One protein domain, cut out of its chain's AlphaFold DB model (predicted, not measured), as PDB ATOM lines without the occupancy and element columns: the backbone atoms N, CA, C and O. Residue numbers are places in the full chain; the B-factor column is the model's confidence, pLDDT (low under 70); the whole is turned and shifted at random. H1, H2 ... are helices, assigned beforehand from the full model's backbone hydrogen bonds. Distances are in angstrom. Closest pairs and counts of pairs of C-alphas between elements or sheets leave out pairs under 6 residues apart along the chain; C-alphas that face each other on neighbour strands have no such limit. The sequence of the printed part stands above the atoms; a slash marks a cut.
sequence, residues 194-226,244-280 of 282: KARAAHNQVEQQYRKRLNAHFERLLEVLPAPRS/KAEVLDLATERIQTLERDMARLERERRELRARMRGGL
ATOM      1  N   LYS A 194     134.521 198.457 200.927       93.50
ATOM      2  CA  LYS A 194     135.934 198.870 200.921       93.50
ATOM      3  C   LYS A 194     136.614 198.530 199.597       93.50
ATOM      4  O   LYS A 194     137.323 199.376 199.054       93.50
ATOM      5  N   ALA A 195     136.360 197.343 199.047       94.62
ATOM      6  CA  ALA A 195     136.903 196.923 197.759       94.62
ATOM      7  C   ALA A 195     136.439 197.846 196.619       94.62
ATOM      8  O   ALA A 195     137.254 198.303 195.815       94.62
ATOM      9  N   ARG A 196     135.149 198.212 196.588       95.88
ATOM     10  CA  ARG A 196     134.621 199.176 195.606       95.88
ATOM     11  C   ARG A 196     135.204 200.572 195.787       95.88
ATOM     12  O   ARG A 196     135.516 201.230 194.798       95.88
ATOM     13  N   ALA A 197     135.355 201.034 197.029       95.69
ATOM     14  CA  ALA A 197     135.959 202.332 197.312       95.69
ATOM     15  C   ALA A 197     137.413 202.393 196.820       95.69
ATOM     16  O   ALA A 197     137.779 203.341 196.122       95.69
ATOM     17  N   ALA A 198     138.207 201.355 197.101       96.69
ATOM     18  CA  ALA A 198     139.580 201.238 196.618       96.69
ATOM     19  C   ALA A 198     139.643 201.210 195.081       96.69
ATOM     20  O   ALA A 198     140.416 201.957 194.480       96.69
ATOM     21  N   HIS A 199     138.781 200.423 194.429       98.31
ATOM     22  CA  HIS A 199     138.693 200.382 192.968       98.31
ATOM     23  C   HIS A 199     138.351 201.755 192.368       98.31
ATOM     24  O   HIS A 199     139.037 202.228 191.463       98.31
ATOM     25  N   ASN A 200     137.343 202.440 192.914       98.25
ATOM     26  CA  ASN A 200     136.943 203.771 192.459       98.25
ATOM     27  C   ASN A 200     138.061 204.804 192.632       98.25
ATOM     28  O   ASN A 200     138.214 205.687 191.788       98.25
ATOM     29  N   GLN A 201     138.844 204.704 193.708       98.31
ATOM     30  CA  GLN A 201     139.991 205.578 193.933       98.31
ATOM     31  C   GLN A 201     141.062 205.372 192.857       98.31
ATOM     32  O   GLN A 201     141.537 206.353 192.280       98.31
ATOM     33  N   VAL A 202     141.401 204.116 192.550       98.50
ATOM     34  CA  VAL A 202     142.358 203.778 191.485       98.50
ATOM     35  C   VAL A 202     141.851 204.265 190.128       98.50
ATOM     36  O   VAL A 202     142.579 204.952 189.414       98.50
ATOM     37  N   GLU A 203     140.587 204.008 189.797       98.62
ATOM     38  CA  GLU A 203     139.971 204.451 188.542       98.62
ATOM     39  C   GLU A 203     139.939 205.984 188.429       98.62
ATOM     40  O   GLU A 203     140.238 206.559 187.380       98.62
ATOM     41  N   GLN A 204     139.639 206.692 189.522       98.62
ATOM     42  CA  GLN A 204     139.671 208.151 189.538       98.62
ATOM     43  C   GLN A 204     141.093 208.685 189.323       98.62
ATOM     44  O   GLN A 204     141.275 209.644 188.570       98.62
ATOM     45  N   GLN A 205     142.099 208.090 189.968       98.69
ATOM     46  CA  GLN A 205     143.504 208.451 189.760       98.69
ATOM     47  C   GLN A 205     143.941 208.179 188.318       98.69
ATOM     48  O   GLN A 205     144.578 209.039 187.709       98.69
ATOM     49  N   TYR A 206     143.543 207.040 187.746       98.75
ATOM     50  CA  TYR A 206     143.784 206.709 186.345       98.75
ATOM     51  C   TYR A 206     143.182 207.768 185.411       98.75
ATOM     52  O   TYR A 206     143.901 208.360 184.607       98.75
ATOM     53  N   ARG A 207     141.900 208.116 185.590       98.62
ATOM     54  CA  ARG A 207     141.235 209.172 184.807       98.62
ATOM     55  C   ARG A 207     141.905 210.534 184.959       98.62
ATOM     56  O   ARG A 207     142.036 211.253 183.971       98.62
ATOM     57  N   LYS A 208     142.333 210.900 186.172       98.56
ATOM     58  CA  LYS A 208     143.059 212.155 186.428       98.56
ATOM     59  C   LYS A 208     144.386 212.191 185.672       98.56
ATOM     60  O   LYS A 208     144.656 213.174 184.989       98.56
ATOM     61  N   ARG A 209     145.180 211.116 185.745       98.56
ATOM     62  CA  ARG A 209     146.448 210.993 185.008       98.56
ATOM     63  C   ARG A 209     146.231 211.056 183.498       98.56
ATOM     64  O   ARG A 209     146.936 211.794 182.821       98.56
ATOM     65  N   LEU A 210     145.224 210.346 182.991       98.31
ATOM     66  CA  LEU A 210     144.878 210.357 181.573       98.31
ATOM     67  C   LEU A 210     144.473 211.756 181.097       98.31
ATOM     68  O   LEU A 210     144.984 212.233 180.092       98.31
ATOM     69  N   ASN A 211     143.594 212.443 181.830       97.69
ATOM     70  CA  ASN A 211     143.201 213.805 181.474       97.69
ATOM     71  C   ASN A 211     144.402 214.766 181.526       97.69
ATOM     72  O   ASN A 211     144.542 215.581 180.626       97.69
ATOM     73  N   ALA A 212     145.317 214.619 182.490       97.62
ATOM     74  CA  ALA A 212     146.545 215.418 182.528       97.62
ATOM     75  C   ALA A 212     147.443 215.206 181.294       97.62
ATOM     76  O   ALA A 212     148.151 216.129 180.897       97.62
ATOM     77  N   HIS A 213     147.427 214.024 180.667       97.94
ATOM     78  CA  HIS A 213     148.120 213.807 179.393       97.94
ATOM     79  C   HIS A 213     147.461 214.564 178.234       97.94
ATOM     80  O   HIS A 213     148.180 215.108 177.402       97.94
ATOM     81  N   PHE A 214     146.128 214.658 178.203       96.81
ATOM     82  CA  PHE A 214     145.417 215.460 177.199       96.81
ATOM     83  C   PHE A 214     145.682 216.962 177.350       96.81
ATOM     84  O   PHE A 214     145.879 217.629 176.341       96.81
ATOM     85  N   GLU A 215     145.743 217.482 178.579       95.31
ATOM     86  CA  GLU A 215     146.077 218.896 178.815       95.31
ATOM     87  C   GLU A 215     147.513 219.212 178.357       95.31
ATOM     88  O   GLU A 215     147.722 220.137 177.581       95.31
ATOM     89  N   ARG A 216     148.500 218.376 178.721       96.69
ATOM     90  CA  ARG A 216     149.887 218.532 178.232       96.69
ATOM     91  C   ARG A 216     149.995 218.429 176.714       96.69
ATOM     92  O   ARG A 216     150.820 219.098 176.104       96.69
ATOM     93  N   LEU A 217     149.195 217.555 176.101       96.81
ATOM     94  CA  LEU A 217     149.153 217.443 174.650       96.81
ATOM     95  C   LEU A 217     148.589 218.729 174.037       96.81
ATOM     96  O   LEU A 217     149.165 219.237 173.089       96.81
ATOM     97  N   LEU A 218     147.535 219.313 174.606       94.44
ATOM     98  CA  LEU A 218     146.995 220.595 174.147       94.44
ATOM     99  C   LEU A 218     148.003 221.749 174.229       94.44
ATOM    100  O   LEU A 218     148.043 222.560 173.309       94.44
ATOM    101  N   GLU A 219     148.836 221.801 175.270       93.12
ATOM    102  CA  GLU A 219     149.864 222.844 175.442       93.12
ATOM    103  C   GLU A 219     150.899 222.879 174.304       93.12
ATOM    104  O   GLU A 219     151.404 223.947 173.959       93.12
ATOM    105  N   VAL A 220     151.225 221.723 173.712       94.94
ATOM    106  CA  VAL A 220     152.228 221.623 172.632       94.94
ATOM    107  C   VAL A 220     151.626 221.740 171.232       94.94
ATOM    108  O   VAL A 220     152.362 221.855 170.245       94.94
ATOM    109  N   LEU A 221     150.299 221.674 171.122       94.12
ATOM    110  CA  LEU A 221     149.606 221.743 169.846       94.12
ATOM    111  C   LEU A 221     149.378 223.192 169.417       94.12
ATOM    112  O   LEU A 221     149.169 224.075 170.248       94.12
ATOM    113  N   PRO A 222     149.404 223.465 168.099       88.50
ATOM    114  CA  PRO A 222     149.032 224.778 167.604       88.50
ATOM    115  C   PRO A 222     147.589 225.090 168.010       88.50
ATOM    116  O   PRO A 222     146.719 224.219 167.949       88.50
ATOM    117  N   ALA A 223     147.338 226.343 168.402       80.00
ATOM    118  CA  ALA A 223     146.008 226.771 168.812       80.00
ATOM    119  C   ALA A 223     144.975 226.400 167.729       80.00
ATOM    120  O   ALA A 223     145.198 226.678 166.543       80.00
ATOM    121  N   PRO A 224     143.844 225.777 168.108       70.94
ATOM    122  CA  PRO A 224     142.850 225.331 167.148       70.94
ATOM    123  C   PRO A 224     142.357 226.527 166.333       70.94
ATOM    124  O   PRO A 224     142.045 227.591 166.873       70.94
ATOM    125  N   ARG A 225     142.252 226.358 165.011       63.31
ATOM    126  CA  ARG A 225     141.881 227.433 164.067       63.31
ATOM    127  C   ARG A 225     140.546 228.101 164.423       63.31
ATOM    128  O   ARG A 225     140.355 229.280 164.140       63.31
ATOM    129  N   SER A 226     139.652 227.380 165.105       58.19
ATOM    130  CA  SER A 226     138.397 227.916 165.641       58.19
ATOM    131  C   SER A 226     138.592 228.957 166.748       58.19
ATOM    132  O   SER A 226     137.777 229.863 166.863       58.19
ATOM    133  N   LYS A 244     138.339 215.693 173.259       95.38
ATOM    134  CA  LYS A 244     139.406 214.666 173.265       95.38
ATOM    135  C   LYS A 244     139.754 214.144 171.868       95.38
ATOM    136  O   LYS A 244     140.927 213.943 171.593       95.38
ATOM    137  N   ALA A 245     138.749 213.938 171.014       95.69
ATOM    138  CA  ALA A 245     138.963 213.527 169.628       95.69
ATOM    139  C   ALA A 245     139.718 214.611 168.844       95.69
ATOM    140  O   ALA A 245     140.742 214.329 168.240       95.69
ATOM    141  N   GLU A 246     139.295 215.869 168.982       94.94
ATOM    142  CA  GLU A 246     139.939 217.011 168.326       94.94
ATOM    143  C   GLU A 246     141.398 217.203 168.784       94.94
ATOM    144  O   GLU A 246     142.247 217.540 167.966       94.94
ATOM    145  N   VAL A 247     141.732 216.924 170.054       95.56
ATOM    146  CA  VAL A 247     143.138 216.907 170.514       95.56
ATOM    147  C   VAL A 247     143.962 215.876 169.731       95.56
ATOM    148  O   VAL A 247     145.090 216.162 169.333       95.56
ATOM    149  N   LEU A 248     143.416 214.677 169.509       97.62
ATOM    150  CA  LEU A 248     144.110 213.607 168.785       97.62
ATOM    151  C   LEU A 248     144.250 213.924 167.291       97.62
ATOM    152  O   LEU A 248     145.311 213.676 166.714       97.62
ATOM    153  N   ASP A 249     143.226 214.524 166.685       95.94
ATOM    154  CA  ASP A 249     143.266 214.962 165.286       95.94
ATOM    155  C   ASP A 249     144.351 216.030 165.082       95.94
ATOM    156  O   ASP A 249     145.205 215.901 164.201       95.94
ATOM    157  N   LEU A 250     144.390 217.042 165.960       96.06
ATOM    158  CA  LEU A 250     145.415 218.091 165.944       96.06
ATOM    159  C   LEU A 250     146.825 217.522 166.139       96.06
ATOM    160  O   LEU A 250     147.768 217.964 165.480       96.06
ATOM    161  N   ALA A 251     146.990 216.537 167.024       97.31
ATOM    162  CA  ALA A 251     148.272 215.867 167.226       97.31
ATOM    163  C   ALA A 251     148.734 215.112 165.982       97.31
ATOM    164  O   ALA A 251     149.897 215.224 165.589       97.31
ATOM    165  N   THR A 252     147.815 214.404 165.331       97.94
ATOM    166  CA  THR A 252     148.094 213.677 164.091       97.94
ATOM    167  C   THR A 252     148.525 214.640 162.983       97.94
ATOM    168  O   THR A 252     149.570 214.439 162.360       97.94
ATOM    169  N   GLU A 253     147.793 215.741 162.787       96.88
ATOM    170  CA  GLU A 253     148.149 216.777 161.807       96.88
ATOM    171  C   GLU A 253     149.513 217.418 162.121       96.88
ATOM    172  O   GLU A 253     150.325 217.676 161.219       96.88
ATOM    173  N   ARG A 254     149.800 217.661 163.407       96.88
ATOM    174  CA  ARG A 254     151.064 218.259 163.844       96.88
ATOM    175  C   ARG A 254     152.251 217.350 163.551       96.88
ATOM    176  O   ARG A 254     153.245 217.850 163.024       96.88
ATOM    177  N   ILE A 255     152.147 216.053 163.843       98.12
ATOM    178  CA  ILE A 255     153.198 215.069 163.542       98.12
ATOM    179  C   ILE A 255     153.465 215.038 162.035       98.12
ATOM    180  O   ILE A 255     154.595 215.280 161.619       98.12
ATOM    181  N   GLN A 256     152.427 214.890 161.209       98.25
ATOM    182  CA  GLN A 256     152.573 214.862 159.746       98.25
ATOM    183  C   GLN A 256     153.214 216.139 159.187       98.25
ATOM    184  O   GLN A 256     153.966 216.113 158.212       98.25
ATOM    185  N   THR A 257     152.892 217.293 159.775       97.50
ATOM    186  CA  THR A 257     153.495 218.570 159.382       97.50
ATOM    187  C   THR A 257     154.975 218.616 159.740       97.50
ATOM    188  O   THR A 257     155.789 218.969 158.888       97.50
ATOM    189  N   LEU A 258     155.327 218.206 160.961       98.19
ATOM    190  CA  LEU A 258     156.717 218.135 161.406       98.19
ATOM    191  C   LEU A 258     157.537 217.165 160.551       98.19
ATOM    192  O   LEU A 258     158.644 217.509 160.156       98.19
ATOM    193  N   GLU A 259     156.991 216.005 160.193       98.31
ATOM    194  CA  GLU A 259     157.655 215.030 159.321       98.31
ATOM    195  C   GLU A 259     157.946 215.604 157.927       98.31
ATOM    196  O   GLU A 259     159.062 215.487 157.413       98.31
ATOM    197  N   ARG A 260     156.967 216.290 157.320       98.50
ATOM    198  CA  ARG A 260     157.152 216.970 156.026       98.50
ATOM    199  C   ARG A 260     158.216 218.062 156.103       98.50
ATOM    200  O   ARG A 260     159.043 218.172 155.193       98.50
ATOM    201  N   ASP A 261     158.200 218.857 157.169       98.25
ATOM    202  CA  ASP A 261     159.175 219.924 157.386       98.25
ATOM    203  C   ASP A 261     160.581 219.364 157.626       98.25
ATOM    204  O   ASP A 261     161.534 219.854 157.023       98.25
ATOM    205  N   MET A 262     160.718 218.299 158.421       98.50
ATOM    206  CA  MET A 262     161.987 217.592 158.614       98.50
ATOM    207  C   MET A 262     162.543 217.094 157.279       98.50
ATOM    208  O   MET A 262     163.683 217.406 156.939       98.50
ATOM    209  N   ALA A 263     161.728 216.415 156.467       98.44
ATOM    210  CA  ALA A 263     162.154 215.930 155.156       98.44
ATOM    211  C   ALA A 263     162.566 217.071 154.208       98.44
ATOM    212  O   ALA A 263     163.515 216.926 153.434       98.44
ATOM    213  N   ARG A 264     161.870 218.218 154.254       98.56
ATOM    214  CA  ARG A 264     162.247 219.419 153.489       98.56
ATOM    215  C   ARG A 264     163.603 219.955 153.947       98.56
ATOM    216  O   ARG A 264     164.501 220.097 153.120       98.56
ATOM    217  N   LEU A 265     163.764 220.193 155.246       98.44
ATOM    218  CA  LEU A 265     164.993 220.735 155.827       98.44
ATOM    219  C   LEU A 265     166.192 219.807 155.606       98.44
ATOM    220  O   LEU A 265     167.306 220.270 155.375       98.44
ATOM    221  N   GLU A 266     165.990 218.491 155.624       98.31
ATOM    222  CA  GLU A 266     167.043 217.525 155.317       98.31
ATOM    223  C   GLU A 266     167.487 217.569 153.853       98.31
ATOM    224  O   GLU A 266     168.688 217.461 153.581       98.31
ATOM    225  N   ARG A 267     166.551 217.754 152.909       98.19
ATOM    226  CA  ARG A 267     166.885 217.977 151.493       98.19
ATOM    227  C   ARG A 267     167.679 219.266 151.320       98.19
ATOM    228  O   ARG A 267     168.780 219.212 150.780       98.19
ATOM    229  N   GLU A 268     167.197 220.373 151.880       97.94
ATOM    230  CA  GLU A 268     167.887 221.668 151.831       97.94
ATOM    231  C   GLU A 268     169.292 221.581 152.448       97.94
ATOM    232  O   GLU A 268     170.278 222.018 151.856       97.94
ATOM    233  N   ARG A 269     169.433 220.928 153.609       97.62
ATOM    234  CA  ARG A 269     170.734 220.695 154.255       97.62
ATOM    235  C   ARG A 269     171.677 219.895 153.359       97.62
ATOM    236  O   ARG A 269     172.880 220.166 153.347       97.62
ATOM    237  N   ARG A 270     171.170 218.889 152.637       96.88
ATOM    238  CA  ARG A 270     171.961 218.078 151.699       96.88
ATOM    239  C   ARG A 270     172.422 218.915 150.507       96.88
ATOM    240  O   ARG A 270     173.603 218.868 150.174       96.88
ATOM    241  N   GLU A 271     171.528 219.700 149.924       95.88
ATOM    242  CA  GLU A 271     171.811 220.586 148.791       95.88
ATOM    243  C   GLU A 271     172.826 221.668 149.156       95.88
ATOM    244  O   GLU A 271     173.825 221.842 148.459       95.88
ATOM    245  N   LEU A 272     172.641 222.344 150.293       96.38
ATOM    246  CA  LEU A 272     173.574 223.359 150.780       96.38
ATOM    247  C   LEU A 272     174.963 222.770 151.024       96.38
ATOM    248  O   LEU A 272     175.966 223.361 150.630       96.38
ATOM    249  N   ARG A 273     175.040 221.572 151.614       94.88
ATOM    250  CA  ARG A 273     176.316 220.870 151.802       94.88
ATOM    251  C   ARG A 273     176.961 220.462 150.488       94.88
ATOM    252  O   ARG A 273     178.179 220.566 150.374       94.88
ATOM    253  N   ALA A 274     176.179 220.006 149.514       93.19
ATOM    254  CA  ALA A 274     176.686 219.691 148.184       93.19
ATOM    255  C   ALA A 274     177.230 220.952 147.498       93.19
ATOM    256  O   ALA A 274     178.350 220.931 146.996       93.19
ATOM    257  N   ARG A 275     176.504 222.075 147.580       93.12
ATOM    258  CA  ARG A 275     176.936 223.370 147.041       93.12
ATOM    259  C   ARG A 275     178.217 223.870 147.701       93.12
ATOM    260  O   ARG A 275     179.120 224.310 147.005       93.12
ATOM    261  N   MET A 276     178.325 223.770 149.027       92.69
ATOM    262  CA  MET A 276     179.541 224.160 149.752       92.69
ATOM    263  C   MET A 276     180.746 223.287 149.391       92.69
ATOM    264  O   MET A 276     181.853 223.799 149.295       92.69
ATOM    265  N   ARG A 277     180.547 221.981 149.180       87.38
ATOM    266  CA  ARG A 277     181.625 221.069 148.768       87.38
ATOM    267  C   ARG A 277     182.032 221.269 147.303       87.38
ATOM    268  O   ARG A 277     183.214 221.199 147.005       87.38
ATOM    269  N   GLY A 278     181.076 221.531 146.412       79.44
ATOM    270  CA  GLY A 278     181.334 221.791 144.990       79.44
ATOM    271  C   GLY A 278     181.898 223.186 144.702       79.44
ATOM    272  O   GLY A 278     182.637 223.352 143.743       79.44
ATOM    273  N   GLY A 279     181.600 224.178 145.547       66.56
ATOM    274  CA  GLY A 279     182.152 225.535 145.450       66.56
ATOM    275  C   GLY A 279     183.556 225.708 146.044       66.56
ATOM    276  O   GLY A 279     184.090 226.806 145.974       66.56
ATOM    277  N   LEU A 280     184.145 224.657 146.631       59.41
ATOM    278  CA  LEU A 280     185.498 224.662 147.213       59.41
ATOM    279  C   LEU A 280     186.561 224.057 146.266       59.41
ATOM    280  O   LEU A 280     187.661 223.735 146.701       59.41
TER     281      LEU A 280
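What this domain is: This is residues 194 to 226 and 244 to 280 of the 282 residues of the protein "BHLH domain-containing protein" of Neonectria ditissima (UniProt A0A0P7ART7). The longest helix, H2, meets H1 near their ends in a wide, open V: the last turns of H1 touch the first turns of H2, and the rest of each arm reaches away. The printed part has 70 residues with two named helices, H1 then H2, and no named strand; its class is all helix. It is an extended rod, with a radius of gyration of the C-alphas of 22.0 A and spans of 77 by 29 by 14 A.

How they stand to each other: Look at H2, residues 244 to 278, whose residues 244 to 251 alone touch residues 214 to 218 of H1, residues 194 to 220. Their closest C-alphas, those of Val 247 and Leu 218, are 6.5 A apart. The helices run the same way at a steep tilt of 41 degrees. Every O i to N i+4 pair is within hydrogen-bond range in H2, and 22 of 23 in H1.

Where its parts are: Find C-alpha 244 at (139.406, 214.666, 173.265); from there H2 runs 51.1 A to C-alpha 278. H1 runs 39.8 A from C-alpha 194 at (135.934, 198.870, 200.921).

The domain as a whole: Residues 194 to 210 and 256 to 280 stand free. Residues 227 to 243 are not printed; C-alphas 226 and 244 are 15.3 A apart. pLDDT is under 70 at residues 225 to 226 and 279 to 280.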